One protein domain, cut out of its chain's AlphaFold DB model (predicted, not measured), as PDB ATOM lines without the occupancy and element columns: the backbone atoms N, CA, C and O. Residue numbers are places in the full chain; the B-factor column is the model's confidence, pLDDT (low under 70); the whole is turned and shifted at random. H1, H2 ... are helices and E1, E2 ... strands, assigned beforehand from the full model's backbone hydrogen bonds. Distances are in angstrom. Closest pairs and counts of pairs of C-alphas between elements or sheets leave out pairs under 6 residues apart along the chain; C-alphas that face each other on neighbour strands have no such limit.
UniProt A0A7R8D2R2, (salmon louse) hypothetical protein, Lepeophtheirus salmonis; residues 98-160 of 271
ATOM      1  N   GLN A  98      99.678 121.391 113.451       70.06
ATOM      2  CA  GLN A  98     100.976 120.751 113.217       70.06
ATOM      3  C   GLN A  98     100.919 119.225 113.344       70.06
ATOM      4  O   GLN A  98     101.616 118.508 112.633       70.06
ATOM      5  N   ASN A  99     100.023 118.715 114.194       64.94
ATOM      6  CA  ASN A  99      99.843 117.279 114.396       64.94
ATOM      7  C   ASN A  99      99.089 116.617 113.224       64.94
ATOM      8  O   ASN A  99      98.956 115.399 113.197       64.94
ATOM      9  N   GLN A 100      98.603 117.416 112.265       59.59
ATOM     10  CA  GLN A 100      97.855 117.002 111.076       59.59
ATOM     11  C   GLN A 100      98.674 117.222 109.788       59.59
ATOM     12  O   GLN A 100      98.123 117.577 108.752       59.59
ATOM     13  N   GLY A 101      99.998 117.031 109.852       57.50
ATOM     14  CA  GLY A 101     100.887 117.140 108.685       57.50
ATOM     15  C   GLY A 101     101.465 118.536 108.435       57.50
ATOM     16  O   GLY A 101     101.697 118.887 107.285       57.50
ATOM     17  N   ASP A 102     101.699 119.308 109.501       61.22
ATOM     18  CA  ASP A 102     102.328 120.640 109.475       61.22
ATOM     19  C   ASP A 102     101.618 121.695 108.607       61.22
ATOM     20  O   ASP A 102     102.173 122.339 107.721       61.22
ATOM     21  N   LEU A 103     100.328 121.887 108.884       59.19
ATOM     22  CA  LEU A 103      99.453 122.802 108.143       59.19
ATOM     23  C   LEU A 103      99.673 124.299 108.404       59.19
ATOM     24  O   LEU A 103      98.956 125.131 107.829       59.19
ATOM     25  N   ARG A 104     100.629 124.651 109.269       57.19
ATOM     26  CA  ARG A 104     100.857 126.035 109.702       57.19
ATOM     27  C   ARG A 104     101.156 126.944 108.515       57.19
ATOM     28  O   ARG A 104     100.527 127.989 108.397       57.19
ATOM     29  N   ASP A 105     101.955 126.473 107.561       60.84
ATOM     30  CA  ASP A 105     102.503 127.316 106.490       60.84
ATOM     31  C   ASP A 105     101.655 127.370 105.203       60.84
ATOM     32  O   ASP A 105     101.953 128.126 104.270       60.84
ATOM     33  N   PHE A 106     100.554 126.612 105.145       65.31
ATOM     34  CA  PHE A 106      99.766 126.435 103.913       65.31
ATOM     35  C   PHE A 106      98.310 126.893 104.017       65.31
ATOM     36  O   PHE A 106      97.649 127.099 102.998       65.31
ATOM     37  N   SER A 107      97.807 127.100 105.231       72.81
ATOM     38  CA  SER A 107      96.430 127.526 105.475       72.81
ATOM     39  C   SER A 107      96.176 128.956 104.968       72.81
ATOM     40  O   SER A 107      96.671 129.950 105.502       72.81
ATOM     41  N   LYS A 108      95.390 129.069 103.892       85.62
ATOM     42  CA  LYS A 108      94.996 130.354 103.282       85.62
ATOM     43  C   LYS A 108      93.485 130.547 103.214       85.62
ATOM     44  O   LYS A 108      93.027 131.679 103.226       85.62
ATOM     45  N   SER A 109      92.726 129.461 103.147       87.44
ATOM     46  CA  SER A 109      91.277 129.477 102.958       87.44
ATOM     47  C   SER A 109      90.622 128.322 103.706       87.44
ATOM     48  O   SER A 109      91.275 127.315 103.982       87.44
ATOM     49  N   ALA A 110      89.324 128.429 103.971       89.44
ATOM     50  CA  ALA A 110      88.516 127.331 104.494       89.44
ATOM     51  C   ALA A 110      87.097 127.367 103.927       89.44
ATOM     52  O   ALA A 110      86.597 128.417 103.528       89.44
ATOM     53  N   ILE A 111      86.443 126.209 103.931       88.50
ATOM     54  CA  ILE A 111      84.991 126.108 103.815       88.50
ATOM     55  C   ILE A 111      84.497 125.658 105.179       88.50
ATOM     56  O   ILE A 111      84.937 124.622 105.677       88.50
ATOM     57  N   ILE A 112      83.629 126.452 105.793       85.19
ATOM     58  CA  ILE A 112      83.124 126.172 107.132       85.19
ATOM     59  C   ILE A 112      81.618 125.963 107.144       85.19
ATOM     60  O   ILE A 112      80.874 126.548 106.358       85.19
ATOM     61  N   ASN A 113      81.198 125.131 108.091       76.25
ATOM     62  CA  ASN A 113      79.813 124.930 108.475       76.25
ATOM     63  C   ASN A 113      79.679 125.258 109.965       76.25
ATOM     64  O   ASN A 113      80.355 124.623 110.769       76.25
ATOM     65  N   GLY A 114      78.845 126.236 110.323       70.69
ATOM     66  CA  GLY A 114      78.659 126.762 111.685       70.69
ATOM     67  C   GLY A 114      79.686 127.824 112.082       70.69
ATOM     68  O   GLY A 114      80.351 128.382 111.213       70.69
ATOM     69  N   VAL A 115      79.794 128.131 113.377       79.38
ATOM     70  CA  VAL A 115      80.717 129.150 113.901       79.38
ATOM     71  C   VAL A 115      82.085 128.535 114.176       79.38
ATOM     72  O   VAL A 115      82.222 127.555 114.912       79.38
ATOM     73  N   TRP A 116      83.113 129.141 113.595       85.44
ATOM     74  CA  TRP A 116      84.494 128.711 113.739       85.44
ATOM     75  C   TRP A 116      85.377 129.864 114.167       85.44
ATOM     76  O   TRP A 116      85.262 130.980 113.659       85.44
ATOM     77  N   ILE A 117      86.292 129.565 115.084       86.25
ATOM     78  CA  ILE A 117      87.340 130.489 115.494       86.25
ATOM     79  C   ILE A 117      88.691 129.834 115.224       86.25
ATOM     80  O   ILE A 117      88.944 128.689 115.598       86.25
ATOM     81  N   PHE A 118      89.538 130.602 114.566       89.88
ATOM     82  CA  PHE A 118      90.839 130.264 114.029       89.88
ATOM     83  C   PHE A 118      91.900 131.050 114.799       89.88
ATOM     84  O   PHE A 118      91.734 132.251 115.017       89.88
ATOM     85  N   TYR A 119      92.983 130.397 115.206       89.50
ATOM     86  CA  TYR A 119      93.979 130.966 116.112       89.50
ATOM     87  C   TYR A 119      95.393 130.827 115.558       89.50
ATOM     88  O   TYR A 119      95.743 129.814 114.949       89.50
ATOM     89  N   GLU A 120      96.205 131.850 115.810       89.44
ATOM     90  CA  GLU A 120      97.614 131.901 115.418       89.44
ATOM     91  C   GLU A 120      98.470 130.830 116.111       89.44
ATOM     92  O   GLU A 120      99.351 130.235 115.499       89.44
ATOM     93  N   ASN A 121      98.199 130.541 117.382       88.12
ATOM     94  CA  ASN A 121      98.944 129.570 118.177       88.12
ATOM     95  C   ASN A 121      98.140 128.300 118.439       88.12
ATOM     96  O   ASN A 121      96.942 128.208 118.154       88.12
ATOM     97  N   THR A 122      98.826 127.296 118.977       87.44
ATOM     98  CA  THR A 122      98.196 126.078 119.481       87.44
ATOM     99  C   THR A 122      97.286 126.386 120.661       87.44
ATOM    100  O   THR A 122      97.317 127.480 121.231       87.44
ATOM    101  N   ASP A 123      96.439 125.417 120.991       85.12
ATOM    102  CA  ASP A 123      95.573 125.455 122.165       85.12
ATOM    103  C   ASP A 123      94.717 126.731 122.220       85.12
ATOM    104  O   ASP A 123      94.410 127.250 123.281       85.12
ATOM    105  N   TYR A 124      94.305 127.255 121.063       85.50
ATOM    106  CA  TYR A 124      93.406 128.407 120.948       85.50
ATOM    107  C   TYR A 124      93.981 129.707 121.536       85.50
ATOM    108  O   TYR A 124      93.266 130.459 122.203       85.50
ATOM    109  N   ASN A 125      95.274 129.965 121.297       84.12
ATOM    110  CA  ASN A 125      96.038 131.076 121.888       84.12
ATOM    111  C   ASN A 125      96.037 131.064 123.430       84.12
ATOM    112  O   ASN A 125      96.199 132.112 124.060       84.12
ATOM    113  N   GLN A 126      95.823 129.907 124.063       76.50
ATOM    114  CA  GLN A 126      95.780 129.830 125.518       76.50
ATOM    115  C   GLN A 126      97.101 130.349 126.109       76.50
ATOM    116  O   GLN A 126      98.182 129.944 125.694       76.50
ATOM    117  N   PHE A 127      96.989 131.269 127.073       68.12
ATOM    118  CA  PHE A 127      98.097 131.958 127.756       68.12
ATOM    119  C   PHE A 127      98.888 132.997 126.941       68.12
ATOM    120  O   PHE A 127      99.765 133.647 127.508       68.12
ATOM    121  N   GLU A 128      98.560 133.234 125.668       68.88
ATOM    122  CA  GLU A 128      99.252 134.228 124.837       68.88
ATOM    123  C   GLU A 128      98.315 135.364 124.407       68.88
ATOM    124  O   GLU A 128      97.667 135.337 123.358       68.88
ATOM    125  N   PHE A 129      98.254 136.398 125.248       69.94
ATOM    126  CA  PHE A 129      97.473 137.606 124.986       69.94
ATOM    127  C   PHE A 129      98.043 138.401 123.803       69.94
ATOM    128  O   PHE A 129      99.255 138.506 123.629       69.94
ATOM    129  N   GLY A 130      97.158 138.993 122.995       74.88
ATOM    130  CA  GLY A 130      97.540 139.802 121.829       74.88
ATOM    131  C   GLY A 130      97.856 138.998 120.565       74.88
ATOM    132  O   GLY A 130      98.186 139.588 119.538       74.88
ATOM    133  N   LYS A 131      97.731 137.667 120.611       85.88
ATOM    134  CA  LYS A 131      97.828 136.821 119.421       85.88
ATOM    135  C   LYS A 131      96.596 136.939 118.544       85.88
ATOM    136  O   LYS A 131      95.481 137.157 119.021       85.88
ATOM    137  N   ARG A 132      96.811 136.786 117.240       86.88
ATOM    138  CA  ARG A 132      95.774 136.989 116.236       86.88
ATOM    139  C   ARG A 132      94.756 135.853 116.287       86.88
ATOM    140  O   ARG A 132      95.081 134.692 116.555       86.88
ATOM    141  N   SER A 133      93.515 136.205 115.993       87.31
ATOM    142  CA  SER A 133      92.422 135.264 115.789       87.31
ATOM    143  C   SER A 133      91.555 135.730 114.630       87.31
ATOM    144  O   SER A 133      91.392 136.931 114.418       87.31
ATOM    145  N   PHE A 134      90.967 134.785 113.912       88.31
ATOM    146  CA  PHE A 134      89.976 135.030 112.875       88.31
ATOM    147  C   PHE A 134      88.713 134.238 113.214       88.31
ATOM    148  O   PHE A 134      88.799 133.162 113.799       88.31
ATOM    149  N   TYR A 135      87.538 134.744 112.865       85.81
ATOM    150  CA  TYR A 135      86.292 134.004 113.034       85.81
ATOM    151  C   TYR A 135      85.480 134.054 111.748       85.81
ATOM    152  O   TYR A 135      85.554 135.010 110.983       85.81
ATOM    153  N   GLY A 136      84.709 133.003 111.514       81.50
ATOM    154  CA  GLY A 136      83.769 132.931 110.407       81.50
ATOM    155  C   GLY A 136      82.559 132.106 110.808       81.50
ATOM    156  O   GLY A 136      82.637 131.281 111.720       81.50
ATOM    157  N   TRP A 137      81.440 132.329 110.125       81.94
ATOM    158  CA  TRP A 137      80.224 131.557 110.340       81.94
ATOM    159  C   TRP A 137      79.419 131.394 109.050       81.94
ATOM    160  O   TRP A 137      79.517 132.208 108.134       81.94
ATOM    161  N   GLY A 138      78.609 130.339 108.990       69.56
ATOM    162  CA  GLY A 138      77.656 130.096 107.906       69.56
ATOM    163  C   GLY A 138      77.599 128.632 107.486       69.56
ATOM    164  O   GLY A 138      78.314 127.795 108.031       69.56
ATOM    165  N   LYS A 139      76.726 128.320 106.525       75.31
ATOM    166  CA  LYS A 139      76.650 127.010 105.867       75.31
ATOM    167  C   LYS A 139      77.388 127.087 104.533       75.31
ATOM    168  O   LYS A 139      77.127 128.005 103.760       75.31
ATOM    169  N   ASP A 140      78.312 126.160 104.298       82.88
ATOM    170  CA  ASP A 140      79.208 126.123 103.135       82.88
ATOM    171  C   ASP A 140      79.918 127.469 102.888       82.88
ATOM    172  O   ASP A 140      80.191 127.872 101.752       82.88
ATOM    173  N   HIS A 141      80.207 128.193 103.975       86.38
ATOM    174  CA  HIS A 141      80.761 129.535 103.905       86.38
ATOM    175  C   HIS A 141      82.238 129.467 103.516       86.38
ATOM    176  O   HIS A 141      83.058 128.873 104.220       86.38
ATOM    177  N   LYS A 142      82.570 130.079 102.376       91.62
ATOM    178  CA  LYS A 142      83.928 130.114 101.830       91.62
ATOM    179  C   LYS A 142      84.689 131.311 102.387       91.62
ATOM    180  O   LYS A 142      84.438 132.448 102.001       91.62
ATOM    181  N   ILE A 143      85.677 131.035 103.227       89.88
ATOM    182  CA  ILE A 143      86.684 132.002 103.653       89.88
ATOM    183  C   ILE A 143      87.794 131.978 102.605       89.88
ATOM    184  O   ILE A 143      88.581 131.034 102.551       89.88
ATOM    185  N   SER A 144      87.844 132.998 101.751       89.75
ATOM    186  CA  SER A 144      88.858 133.126 100.693       89.75
ATOM    187  C   SER A 144      90.230 133.546 101.225       89.75
ATOM    188  O   SER A 144      91.243 133.262 100.589       89.75
ATOM    189  N   SER A 145      90.270 134.208 102.385       89.06
ATOM    190  CA  SER A 145      91.496 134.556 103.094       89.06
ATOM    191  C   SER A 145      91.251 134.734 104.592       89.06
ATOM    192  O   SER A 145      90.244 135.319 104.985       89.06
ATOM    193  N   PHE A 146      92.210 134.320 105.423       88.12
ATOM    194  CA  PHE A 146      92.247 134.645 106.854       88.12
ATOM    195  C   PHE A 146      92.970 135.972 107.155       88.12
ATOM    196  O   PHE A 146      93.293 136.274 108.307       88.12
ATOM    197  N   GLY A 147      93.285 136.762 106.122       89.50
ATOM    198  CA  GLY A 147      94.004 138.025 106.246       89.50
ATOM    199  C   GLY A 147      95.383 137.834 106.873       89.50
ATOM    200  O   GLY A 147      96.224 137.102 106.352       89.50
ATOM    201  N   GLN A 148      95.614 138.479 108.017       85.44
ATOM    202  CA  GLN A 148      96.884 138.379 108.740       85.44
ATOM    203  C   GLN A 148      97.161 136.974 109.293       85.44
ATOM    204  O   GLN A 148      98.305 136.688 109.624       85.44
ATOM    205  N   LEU A 149      96.151 136.103 109.401       87.31
ATOM    206  CA  LEU A 149      96.321 134.729 109.881       87.31
ATOM    207  C   LEU A 149      96.752 133.746 108.778       87.31
ATOM    208  O   LEU A 149      96.993 132.576 109.074       87.31
ATOM    209  N   ASN A 150      96.826 134.185 107.514       86.94
ATOM    210  CA  ASN A 150      97.305 133.341 106.418       86.94
ATOM    211  C   ASN A 150      98.699 132.796 106.755       86.94
ATOM    212  O   ASN A 150      99.591 133.579 107.083       86.94
ATOM    213  N   ARG A 151      98.897 131.478 106.619       83.50
ATOM    214  CA  ARG A 151     100.156 130.786 106.961       83.50
ATOM    215  C   ARG A 151     100.594 130.915 108.424       83.50
ATOM    216  O   ARG A 151     101.755 130.697 108.747       83.50
ATOM    217  N   ALA A 152      99.690 131.331 109.300       86.44
ATOM    218  CA  ALA A 152      99.947 131.437 110.728       86.44
ATOM    219  C   ALA A 152      98.916 130.648 111.542       86.44
ATOM    220  O   ALA A 152      98.967 130.675 112.761       86.44
ATOM    221  N   LEU A 153      97.961 129.966 110.902       87.38
ATOM    222  CA  LEU A 153      96.923 129.218 111.600       87.38
ATOM    223  C   LEU A 153      97.512 127.968 112.266       87.38
ATOM    224  O   LEU A 153      97.988 127.063 111.581       87.38
ATOM    225  N   SER A 154      97.389 127.873 113.588       88.62
ATOM    226  CA  SER A 154      97.915 126.735 114.353       88.62
ATOM    227  C   SER A 154      96.854 125.959 115.123       88.62
ATOM    228  O   SER A 154      97.063 124.780 115.402       88.62
ATOM    229  N   SER A 155      95.708 126.556 115.444       88.06
ATOM    230  CA  SER A 155      94.584 125.830 116.043       88.06
ATOM    231  C   SER A 155      93.244 126.403 115.605       88.06
ATOM    232  O   SER A 155      93.136 127.538 115.139       88.06
ATOM    233  N   VAL A 156      92.206 125.586 115.715       88.44
ATOM    234  CA  VAL A 156      90.868 125.925 115.240       88.44
ATOM    235  C   VAL A 156      89.844 125.257 116.135       88.44
ATOM    236  O   VAL A 156      89.996 124.095 116.497       88.44
ATOM    237  N   ARG A 157      88.787 125.972 116.509       83.38
ATOM    238  CA  ARG A 157      87.680 125.386 117.262       83.38
ATOM    239  C   ARG A 157      86.351 125.709 116.615       83.38
ATOM    240  O   ARG A 157      86.098 126.856 116.245       83.38
ATOM    241  N   SER A 158      85.513 124.688 116.548       75.00
ATOM    242  CA  SER A 158      84.075 124.853 116.428       75.00
ATOM    243  C   SER A 158      83.498 124.983 117.840       75.00
ATOM    244  O   SER A 158      83.940 124.307 118.772       75.00
ATOM    245  N   GLY A 159      82.562 125.907 118.005       68.88
ATOM    246  CA  GLY A 159      81.778 126.111 119.218       68.88
ATOM    247  C   GLY A 159      80.609 127.024 118.875       68.88
ATOM    248  O   GLY A 159      80.742 127.817 117.949       68.88
ATOM    249  N   PHE A 160      79.491 126.918 119.599       70.06
ATOM    250  CA  PHE A 160      78.230 127.612 119.281       70.06
ATOM    251  C   PHE A 160      77.598 127.107 117.975       70.06
ATOM    252  O   PHE A 160      77.523 127.812 116.975       70.06
TER     253      PHE A 160
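This is residues 98 to 160 of the 271 residues of the protein "(salmon louse) hypothetical protein" of Lepeophtheirus salmonis (UniProt A0A7R8D2R2). What is the picture? Little regular structure: strands E1 and E4 pair over one face of a small sheet, E3-E2-E5, with helix H1 near its end. What is the make-up? Of 63 printed residues, 22 are in named elements, mostly strand: E1, E2, H1, E3, E4, E5. It is compact, 30 by 24 by 21 A, with a radius of gyration of the C-alphas of 11.1 A.

Which strands pair? E1 and E4, residues 110 to 112 and 141 to 143, are antiparallel, with N 112 and O 141 2.9 A apart. E2, residues 116 to 119, is antiparallel to E3, residues 133 to 136 (N 118 to O 134, 2.8 A), and E5, residues 155 to 158 (N 117 to O 157, 3.0 A). Where is the helix? H1, residues 122 to 125, is on this sheet; the closest C-alphas to E5 are Thr 122 and Ser 155, 5.0 A.

Where does E1 begin? C-alpha 110 is at (88.516, 127.331, 104.494). Where does E5 end? C-alpha 158 is at (84.075, 124.853, 116.428).

Any cut? The printed part has no cut; E4 to E5 is a long link. Low confidence? Residues 99 to 106, among others, are under 70.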